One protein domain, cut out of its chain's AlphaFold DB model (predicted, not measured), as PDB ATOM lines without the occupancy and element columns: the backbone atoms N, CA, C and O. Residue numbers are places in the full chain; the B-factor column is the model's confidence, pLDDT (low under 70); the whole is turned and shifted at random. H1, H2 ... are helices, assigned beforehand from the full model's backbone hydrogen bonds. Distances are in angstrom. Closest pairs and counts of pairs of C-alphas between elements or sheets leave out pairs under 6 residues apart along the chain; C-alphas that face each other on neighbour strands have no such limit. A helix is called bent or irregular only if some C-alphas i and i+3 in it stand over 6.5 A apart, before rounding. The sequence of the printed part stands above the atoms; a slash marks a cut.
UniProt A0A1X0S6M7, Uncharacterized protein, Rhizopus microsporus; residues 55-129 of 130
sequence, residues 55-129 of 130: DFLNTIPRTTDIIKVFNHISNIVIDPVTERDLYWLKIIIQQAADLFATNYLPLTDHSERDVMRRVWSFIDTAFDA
ATOM      1  N   ASP A  55      29.846  30.176 222.505       74.56
ATOM      2  CA  ASP A  55      29.372  30.377 223.869       74.56
ATOM      3  C   ASP A  55      27.892  30.022 224.013       74.56
ATOM      4  O   ASP A  55      27.531  29.336 224.965       74.56
ATOM      5  N   PHE A  56      27.058  30.366 223.027       78.56
ATOM      6  CA  PHE A  56      25.654  29.955 222.986       78.56
ATOM      7  C   PHE A  56      25.505  28.438 222.824       78.56
ATOM      8  O   PHE A  56      24.728  27.802 223.531       78.56
ATOM      9  N   LEU A  57      26.296  27.805 221.954       77.94
ATOM     10  CA  LEU A  57      26.273  26.343 221.823       77.94
ATOM     11  C   LEU A  57      26.698  25.639 223.121       77.94
ATOM     12  O   LEU A  57      26.174  24.575 223.450       77.94
ATOM     13  N   ASN A  58      27.607  26.245 223.885       80.38
ATOM     14  CA  ASN A  58      28.034  25.731 225.182       80.38
ATOM     15  C   ASN A  58      26.962  25.864 226.276       80.38
ATOM     16  O   ASN A  58      27.042  25.129 227.262       80.38
ATOM     17  N   THR A  59      25.959  26.742 226.132       80.38
ATOM     18  CA  THR A  59      24.853  26.817 227.104       80.38
ATOM     19  C   THR A  59      23.866  25.665 226.953       80.38
ATOM     20  O   THR A  59      23.136  25.360 227.894       80.38
ATOM     21  N   ILE A  60      23.844  24.997 225.795       82.06
ATOM     22  CA  ILE A  60      22.894  23.920 225.515       82.06
ATOM     23  C   ILE A  60      23.216  22.698 226.394       82.06
ATOM     24  O   ILE A  60      24.347  22.200 226.388       82.06
ATOM     25  N   PRO A  61      22.232  22.158 227.137       81.56
ATOM     26  CA  PRO A  61      22.454  21.002 227.989       81.56
ATOM     27  C   PRO A  61      22.836  19.774 227.154       81.56
ATOM     28  O   PRO A  61      22.111  19.366 226.248       81.56
ATOM     29  N   ARG A  62      23.954  19.135 227.512       79.94
ATOM     30  CA  ARG A  62      24.385  17.853 226.933       79.94
ATOM     31  C   ARG A  62      23.555  16.715 227.523       79.94
ATOM     32  O   ARG A  62      23.968  16.055 228.472       79.94
ATOM     33  N   THR A  63      22.354  16.532 226.993       78.94
ATOM     34  CA  THR A  63      21.398  15.513 227.431       78.94
ATOM     35  C   THR A  63      20.844  14.753 226.231       78.94
ATOM     36  O   THR A  63      20.738  15.299 225.139       78.94
ATOM     37  N   THR A  64      20.464  13.493 226.437       77.31
ATOM     38  CA  THR A  64      19.741  12.682 225.442       77.31
ATOM     39  C   THR A  64      18.241  12.998 225.409       77.31
ATOM     40  O   THR A  64      17.508  12.486 224.572       77.31
ATOM     41  N   ASP A  65      17.772  13.819 226.349       81.31
ATOM     42  CA  ASP A  65      16.378  14.229 226.495       81.31
ATOM     43  C   ASP A  65      16.098  15.499 225.678       81.31
ATOM     44  O   ASP A  65      16.387  16.623 226.100       81.31
ATOM     45  N   ILE A  66      15.535  15.299 224.490       80.62
ATOM     46  CA  ILE A  66      15.275  16.346 223.494       80.62
ATOM     47  C   ILE A  66      14.258  17.375 224.006       80.62
ATOM     48  O   ILE A  66      14.383  18.564 223.716       80.62
ATOM     49  N   ILE A  67      13.309  16.958 224.847       81.50
ATOM     50  CA  ILE A  67      12.307  17.857 225.436       81.50
ATOM     51  C   ILE A  67      12.987  18.849 226.388       81.50
ATOM     52  O   ILE A  67      12.647  20.034 226.413       81.50
ATOM     53  N   LYS A  68      14.000  18.407 227.144       82.94
ATOM     54  CA  LYS A  68      14.802  19.312 227.987       82.94
ATOM     55  C   LYS A  68      15.610  20.310 227.166       82.94
ATOM     56  O   LYS A  68      15.702  21.465 227.577       82.94
ATOM     57  N   VAL A  69      16.160  19.893 226.024       82.56
ATOM     58  CA  VAL A  69      16.871  20.795 225.102       82.56
ATOM     59  C   VAL A  69      15.912  21.854 224.557       82.56
ATOM     60  O   VAL A  69      16.195  23.047 224.661       82.56
ATOM     61  N   PHE A  70      14.742  21.436 224.072       83.75
ATOM     62  CA  PHE A  70      13.715  22.338 223.551       83.75
ATOM     63  C   PHE A  70      13.260  23.374 224.589       83.75
ATOM     64  O   PHE A  70      13.229  24.575 224.309       83.75
ATOM     65  N   ASN A  71      12.954  22.928 225.810       84.31
ATOM     66  CA  ASN A  71      12.517  23.813 226.889       84.31
ATOM     67  C   ASN A  71      13.622  24.783 227.315       84.31
ATOM     68  O   ASN A  71      13.349  25.956 227.564       84.31
ATOM     69  N   HIS A  72      14.871  24.316 227.383       85.56
ATOM     70  CA  HIS A  72      16.005  25.164 227.732       85.56
ATOM     71  C   HIS A  72      16.177  26.302 226.722       85.56
ATOM     72  O   HIS A  72      16.222  27.462 227.116       85.56
ATOM     73  N   ILE A  73      16.192  25.982 225.427       84.81
ATOM     74  CA  ILE A  73      16.400  26.971 224.362       84.81
ATOM     75  C   ILE A  73      15.210  27.929 224.256       84.81
ATOM     76  O   ILE A  73      15.398  29.128 224.057       84.81
ATOM     77  N   SER A  74      13.985  27.440 224.463       83.25
ATOM     78  CA  SER A  74      12.780  28.280 224.465       83.25
ATOM     79  C   SER A  74      12.792  29.360 225.540       83.25
ATOM     80  O   SER A  74      12.279  30.454 225.301       83.25
ATOM     81  N   ASN A  75      13.437  29.093 226.677       84.62
ATOM     82  CA  ASN A  75      13.561  30.049 227.773       84.62
ATOM     83  C   ASN A  75      14.654  31.107 227.555       84.62
ATOM     84  O   ASN A  75      14.683  32.097 228.285       84.62
ATOM     85  N   ILE A  76      15.548  30.934 226.573       84.44
ATOM     86  CA  ILE A  76      16.576  31.936 226.272       84.44
ATOM     87  C   ILE A  76      15.917  33.111 225.547       84.44
ATOM     88  O   ILE A  76      15.352  32.951 224.464       84.44
ATOM     89  N   VAL A  77      15.986  34.304 226.131       80.31
ATOM     90  CA  VAL A  77      15.499  35.537 225.501       80.31
ATOM     91  C   VAL A  77      16.641  36.132 224.682       80.31
ATOM     92  O   VAL A  77      17.687  36.439 225.239       80.31
ATOM     93  N   ILE A  78      16.434  36.263 223.371       82.25
ATOM     94  CA  ILE A  78      17.389  36.853 222.423       82.25
ATOM     95  C   ILE A  78      16.643  37.939 221.664       82.25
ATOM     96  O   ILE A  78      15.510  37.706 221.228       82.25
ATOM     97  N   ASP A  79      17.254  39.112 221.529       80.88
ATOM     98  CA  ASP A  79      16.669  40.214 220.775       80.88
ATOM     99  C   ASP A  79      16.789  39.934 219.261       80.88
ATOM    100  O   ASP A  79      17.902  39.851 218.739       80.88
ATOM    101  N   PRO A  80      15.670  39.804 218.523       78.12
ATOM    102  CA  PRO A  80      15.694  39.429 217.108       78.12
ATOM    103  C   PRO A  80      16.247  40.519 216.175       78.12
ATOM    104  O   PRO A  80      16.510  40.244 215.002       78.12
ATOM    105  N   VAL A  81      16.379  41.758 216.656       74.50
ATOM    106  CA  VAL A  81      16.843  42.915 215.877       74.50
ATOM    107  C   VAL A  81      18.323  43.176 216.135       74.50
ATOM    108  O   VAL A  81      19.062  43.477 215.198       74.50
ATOM    109  N   THR A  82      18.755  43.040 217.386       78.94
ATOM    110  CA  THR A  82      20.127  43.340 217.821       78.94
ATOM    111  C   THR A  82      21.049  42.129 217.677       78.94
ATOM    112  O   THR A  82      22.193  42.276 217.257       78.94
ATOM    113  N   GLU A  83      20.545  40.928 217.964       78.88
ATOM    114  CA  GLU A  83      21.299  39.668 217.978       78.88
ATOM    115  C   GLU A  83      20.687  38.680 216.980       78.88
ATOM    116  O   GLU A  83      20.255  37.573 217.312       78.88
ATOM    117  N   ARG A  84      20.602  39.124 215.721       77.44
ATOM    118  CA  ARG A  84      19.885  38.410 214.659       77.44
ATOM    119  C   ARG A  84      20.436  37.007 214.400       77.44
ATOM    120  O   ARG A  84      19.647  36.088 214.200       77.44
ATOM    121  N   ASP A  85      21.754  36.851 214.407       79.44
ATOM    122  CA  ASP A  85      22.422  35.580 214.108       79.44
ATOM    123  C   ASP A  85      22.125  34.537 215.204       79.44
ATOM    124  O   ASP A  85      21.586  33.466 214.918       79.44
ATOM    125  N   LEU A  86      22.279  34.930 216.473       79.75
ATOM    126  CA  LEU A  86      21.912  34.135 217.649       79.75
ATOM    127  C   LEU A  86      20.425  33.772 217.675       79.75
ATOM    128  O   LEU A  86      20.048  32.659 218.050       79.75
ATOM    129  N   TYR A  87      19.561  34.703 217.270       81.19
ATOM    130  CA  TYR A  87      18.127  34.464 217.177       81.19
ATOM    131  C   TYR A  87      17.796  33.402 216.120       81.19
ATOM    132  O   TYR A  87      16.992  32.500 216.379       81.19
ATOM    133  N   TRP A  88      18.440  33.458 214.953       80.94
ATOM    134  CA  TRP A  88      18.304  32.420 213.931       80.94
ATOM    135  C   TRP A  88      18.820  31.072 214.422       80.94
ATOM    136  O   TRP A  88      18.123  30.067 214.266       80.94
ATOM    137  N   LEU A  89      19.985  31.049 215.070       82.06
ATOM    138  CA  LEU A  89      20.552  29.828 215.635       82.06
ATOM    139  C   LEU A  89      19.599  29.190 216.657       82.06
ATOM    140  O   LEU A  89      19.329  27.988 216.593       82.06
ATOM    141  N   LYS A  90      19.023  30.001 217.552       84.94
ATOM    142  CA  LYS A  90      17.994  29.572 218.506       84.94
ATOM    143  C   LYS A  90      16.809  28.916 217.793       84.94
ATOM    144  O   LYS A  90      16.444  27.797 218.153       84.94
ATOM    145  N   ILE A  91      16.226  29.580 216.791       83.69
ATOM    146  CA  ILE A  91      15.064  29.056 216.053       83.69
ATOM    147  C   ILE A  91      15.385  27.714 215.402       83.69
ATOM    148  O   ILE A  91      14.600  26.776 215.535       83.69
ATOM    149  N   ILE A  92      16.529  27.610 214.726       83.44
ATOM    150  CA  ILE A  92      16.917  26.392 214.006       83.44
ATOM    151  C   ILE A  92      17.017  25.212 214.974       83.44
ATOM    152  O   ILE A  92      16.484  24.137 214.696       83.44
ATOM    153  N   ILE A  93      17.642  25.403 216.139       83.56
ATOM    154  CA  ILE A  93      17.781  24.316 217.114       83.56
ATOM    155  C   ILE A  93      16.428  23.966 217.752       83.56
ATOM    156  O   ILE A  93      16.151  22.787 217.971       83.56
ATOM    157  N   GLN A  94      15.558  24.948 218.014       83.62
ATOM    158  CA  GLN A  94      14.197  24.674 218.496       83.62
ATOM    159  C   GLN A  94      13.391  23.854 217.486       83.62
ATOM    160  O   GLN A  94      12.759  22.875 217.873       83.62
ATOM    161  N   GLN A  95      13.439  24.219 216.204       82.00
ATOM    162  CA  GLN A  95      12.759  23.489 215.133       82.00
ATOM    163  C   GLN A  95      13.314  22.072 214.980       82.00
ATOM    164  O   GLN A  95      12.547  21.120 214.872       82.00
ATOM    165  N   ALA A  96      14.638  21.906 215.036       80.56
ATOM    166  CA  ALA A  96      15.259  20.587 215.006       80.56
ATOM    167  C   ALA A  96      14.793  19.722 216.188       80.56
ATOM    168  O   ALA A  96      14.382  18.578 215.994       80.56
ATOM    169  N   ALA A  97      14.798  20.270 217.407       81.56
ATOM    170  CA  ALA A  97      14.316  19.568 218.593       81.56
ATOM    171  C   ALA A  97      12.826  19.191 218.492       81.56
ATOM    172  O   ALA A  97      12.462  18.084 218.885       81.56
ATOM    173  N   ASP A  98      11.984  20.057 217.926       81.50
ATOM    174  CA  ASP A  98      10.563  19.771 217.696       81.50
ATOM    175  C   ASP A  98      10.357  18.636 216.677       81.50
ATOM    176  O   ASP A  98       9.589  17.705 216.922       81.50
ATOM    177  N   LEU A  99      11.120  18.625 215.579       78.81
ATOM    178  CA  LEU A  99      11.075  17.549 214.577       78.81
ATOM    179  C   LEU A  99      11.465  16.180 215.155       78.81
ATOM    180  O   LEU A  99      10.889  15.153 214.779       78.81
ATOM    181  N   PHE A 100      12.426  16.151 216.080       75.38
ATOM    182  CA  PHE A 100      12.779  14.925 216.791       75.38
ATOM    183  C   PHE A 100      11.731  14.536 217.841       75.38
ATOM    184  O   PHE A 100      11.394  13.359 217.951       75.38
ATOM    185  N   ALA A 101      11.191  15.499 218.594       75.94
ATOM    186  CA  ALA A 101      10.170  15.241 219.610       75.94
ATOM    187  C   ALA A 101       8.859  14.715 219.000       75.94
ATOM    188  O   ALA A 101       8.213  13.835 219.569       75.94
ATOM    189  N   THR A 102       8.493  15.212 217.819       75.88
ATOM    190  CA  THR A 102       7.314  14.783 217.049       75.88
ATOM    191  C   THR A 102       7.557  13.518 216.216       75.88
ATOM    192  O   THR A 102       6.650  13.051 215.530       75.88
ATOM    193  N   ASN A 103       8.758  12.927 216.304       69.44
ATOM    194  CA  ASN A 103       9.172  11.716 215.588       69.44
ATOM    195  C   ASN A 103       9.043  11.819 214.053       69.44
ATOM    196  O   ASN A 103       8.901  10.808 213.365       69.44
ATOM    197  N   TYR A 104       9.111  13.037 213.503       65.06
ATOM    198  CA  TYR A 104       9.152  13.276 212.056       65.06
ATOM    199  C   TYR A 104      10.528  12.934 211.451       65.06
ATOM    200  O   TYR A 104      10.628  12.637 210.257       65.06
ATOM    201  N   LEU A 105      11.581  12.915 212.277       63.91
ATOM    202  CA  LEU A 105      12.940  12.488 211.921       63.91
ATOM    203  C   LEU A 105      13.421  11.323 212.812       63.91
ATOM    204  O   LEU A 105      14.253  11.526 213.697       63.91
ATOM    205  N   PRO A 106      12.939  10.084 212.605       59.25
ATOM    206  CA  PRO A 106      13.508   8.928 213.289       59.25
ATOM    207  C   PRO A 106      14.928   8.664 212.755       59.25
ATOM    208  O   PRO A 106      15.110   8.458 211.561       59.25
ATOM    209  N   LEU A 107      15.943   8.658 213.628       60.84
ATOM    210  CA  LEU A 107      17.354   8.384 213.272       60.84
ATOM    211  C   LEU A 107      17.656   6.891 213.048       60.84
ATOM    212  O   LEU A 107      18.814   6.479 213.039       60.84
ATOM    213  N   THR A 108      16.632   6.057 212.901       50.97
ATOM    214  CA  THR A 108      16.797   4.633 212.612       50.97
ATOM    215  C   THR A 108      17.058   4.439 211.120       50.97
ATOM    216  O   THR A 108      16.165   4.662 210.306       50.97
ATOM    217  N   ASP A 109      18.278   4.018 210.784       53.34
ATOM    218  CA  ASP A 109      18.692   3.495 209.473       53.34
ATOM    219  C   ASP A 109      18.500   4.433 208.268       53.34
ATOM    220  O   ASP A 109      18.169   3.998 207.162       53.34
ATOM    221  N   HIS A 110      18.724   5.732 208.452       57.19
ATOM    222  CA  HIS A 110      18.701   6.700 207.356       57.19
ATOM    223  C   HIS A 110      20.113   7.185 207.032       57.19
ATOM    224  O   HIS A 110      20.851   7.621 207.916       57.19
ATOM    225  N   SER A 111      20.490   7.096 205.756       59.06
ATOM    226  CA  SER A 111      21.716   7.719 205.261       59.06
ATOM    227  C   SER A 111      21.567   9.245 205.289       59.06
ATOM    228  O   SER A 111      20.451   9.766 205.251       59.06
ATOM    229  N   GLU A 112      22.676   9.988 205.325       57.94
ATOM    230  CA  GLU A 112      22.661  11.462 205.261       57.94
ATOM    231  C   GLU A 112      21.832  11.971 204.067       57.94
ATOM    232  O   GLU A 112      21.065  12.929 204.176       57.94
ATOM    233  N   ARG A 113      21.887  11.236 202.951       60.34
ATOM    234  CA  ARG A 113      21.077  11.456 201.751       60.34
ATOM    235  C   ARG A 113      19.571  11.363 202.011       60.34
ATOM    236  O   ARG A 113      18.819  12.160 201.456       60.34
ATOM    237  N   ASP A 114      19.118  10.422 202.834       61.09
ATOM    238  CA  ASP A 114      17.694  10.249 203.153       61.09
ATOM    239  C   ASP A 114      17.176  11.388 204.035       61.09
ATOM    240  O   ASP A 114      16.060  11.875 203.837       61.09
ATOM    241  N   VAL A 115      18.010  11.856 204.967       62.62
ATOM    242  CA  VAL A 115      17.712  13.019 205.813       62.62
ATOM    243  C   VAL A 115      17.641  14.284 204.960       62.62
ATOM    244  O   VAL A 115      16.633  14.988 205.006       62.62
ATOM    245  N   MET A 116      18.643  14.525 204.110       63.91
ATOM    246  CA  MET A 116      18.662  15.671 203.196       63.91
ATOM    247  C   MET A 116      17.479  15.653 202.232       63.91
ATOM    248  O   MET A 116      16.854  16.686 202.013       63.91
ATOM    249  N   ARG A 117      17.101  14.485 201.705       64.12
ATOM    250  CA  ARG A 117      15.951  14.362 200.805       64.12
ATOM    251  C   ARG A 117      14.624  14.662 201.507       64.12
ATOM    252  O   ARG A 117      13.741  15.248 200.886       64.12
ATOM    253  N   ARG A 118      14.471  14.303 202.787       62.97
ATOM    254  CA  ARG A 118      13.284  14.673 203.580       62.97
ATOM    255  C   ARG A 118      13.251  16.164 203.885       62.97
ATOM    256  O   ARG A 118      12.227  16.791 203.643       62.97
ATOM    257  N   VAL A 119      14.360  16.731 204.360       64.31
ATOM    258  CA  VAL A 119      14.466  18.171 204.649       64.31
ATOM    259  C   VAL A 119      14.201  18.992 203.388       64.31
ATOM    260  O   VAL A 119      13.409  19.928 203.425       64.31
ATOM    261  N   TRP A 120      14.783  18.598 202.255       62.12
ATOM    262  CA  TRP A 120      14.563  19.277 200.981       62.12
ATOM    263  C   TRP A 120      13.133  19.107 200.469       62.12
ATOM    264  O   TRP A 120      12.547  20.074 200.008       62.12
ATOM    265  N   SER A 121      12.521  17.931 200.644       58.25
ATOM    266  CA  SER A 121      11.104  17.729 200.315       58.25
ATOM    267  C   SER A 121      10.180  18.635 201.128       58.25
ATOM    268  O   SER A 121       9.181  19.082 200.579       58.25
ATOM    269  N   PHE A 122      10.485  18.902 202.404       54.88
ATOM    270  CA  PHE A 122       9.713  19.848 203.217       54.88
ATOM    271  C   PHE A 122       9.834  21.281 202.690       54.88
ATOM    272  O   PHE A 122       8.838  22.004 202.639       54.88
ATOM    273  N   ILE A 123      11.039  21.672 202.273       60.75
ATOM    274  CA  ILE A 123      11.319  22.987 201.694       60.75
ATOM    275  C   ILE A 123      10.620  23.127 200.334       60.75
ATOM    276  O   ILE A 123       9.892  24.096 200.140       60.75
ATOM    277  N   ASP A 124      10.748  22.142 199.443       56.31
ATOM    278  CA  ASP A 124      10.074  22.122 198.137       56.31
ATOM    279  C   ASP A 124       8.550  22.230 198.301       56.31
ATOM    280  O   ASP A 124       7.932  23.098 197.693       56.31
ATOM    281  N   THR A 125       7.929  21.470 199.217       55.81
ATOM    282  CA  THR A 125       6.479  21.599 199.471       55.81
ATOM    283  C   THR A 125       6.053  22.965 200.011       55.81
ATOM    284  O   THR A 125       4.905  23.359 199.813       55.81
ATOM    285  N   ALA A 126       6.942  23.701 200.684       54.50
ATOM    286  CA  ALA A 126       6.654  25.067 201.119       54.50
ATOM    287  C   ALA A 126       6.681  26.067 199.948       54.50
ATOM    288  O   ALA A 126       6.029  27.107 200.029       54.50
ATOM    289  N   PHE A 127       7.401  25.753 198.866       57.84
ATOM    290  CA  PHE A 127       7.481  26.570 197.651       57.84
ATOM    291  C   PHE A 127       6.512  26.131 196.543       57.84
ATOM    292  O   PHE A 127       6.169  26.948 195.692       57.84
ATOM    293  N   ASP A 128       6.019  24.893 196.591       54.66
ATOM    294  CA  ASP A 128       4.986  24.361 195.690       54.66
ATOM    295  C   ASP A 128       3.550  24.666 196.161       54.66
ATOM    296  O   ASP A 128       2.581  24.333 195.477       54.66
ATOM    297  N   ALA A 129       3.383  25.314 197.319       49.44
ATOM    298  CA  ALA A 129       2.096  25.826 197.776       49.44
ATOM    299  C   ALA A 129       1.707  27.105 197.002       49.44
ATOM    300  O   ALA A 129       1.813  28.214 197.525       49.44
TER     301      ALA A 129
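What this domain is: This is residues 55 to 129 of the 130 residues of an uncharacterized protein of Rhizopus microsporus (UniProt A0A1X0S6M7). A helical hairpin, the long helix H3 with the shorter H2 folded beside it, makes the body, and the short helix H1 sits near the first part of H3. Beyond the last residue of H3 a loop leads to H4, a separate helical arm that touches no other helix; residues 108 to 114 and 120 to 129 stick out. The printed part has 75 residues, with four named helices in the order H1, H2, H3, H4 and no named strand; its class is all helix, and the helices hold 48 of the 75 residues. The whole is loose, with a radius of gyration of the C-alphas of 14.3 A, and spans 33 by 31 by 19 A along its three main axes.

How they stand to each other: H1, residues 55 to 59, and H3, residues 84 to 101, are close but not clearly touching, with one pair of C-alphas within 8 A: those of Phe 56 and Leu 86, 7.7 A apart. H2, residues 66 to 74, is apart from H1, the helix before it. H2 and H3 touch and form a helical hairpin; their closest C-alphas, those of Phe 70 and Gln 94, are 5.6 A apart. Their lines stand at a shallow tilt of 26 degrees, opposite ways, and their centres are 10.0 A apart. H4, residues 112 to 127, is apart from H1, H2 and H3. In H1, H2, H3 and H4 every pair of backbone O i and N i+4 is within hydrogen-bond range.

Where its parts are: H1 begins at C-alpha 55 at (29.372, 30.377, 223.869) and has five residues. H2 follows with nine residues and measures 12.2 A from first to last C-alpha. H3, the longest helix with 18 residues, measures 25.6 A from C-alpha 84 at (19.885, 38.410, 214.659) to C-alpha 101. H4 has 16 residues, measures 22.7 A and ends at C-alpha 127 at (7.481, 26.570, 197.651). No helix is bent or irregular.

The domain as a whole: The two C-alphas farthest apart are those of Thr 82 and Asp 109, at 40.7 A. Without the stretches that stand free, residues 108 to 114 and 120 to 129, the body has 58 residues and spans 35 by 25 by 17 A. The printed part has no cut, and its three links, of 6, 9 and 10 residues, are short but not tight. The mean pLDDT of the printed part is 73.0; residues 103 to 129 are under 70, and the mean of H4 is 60.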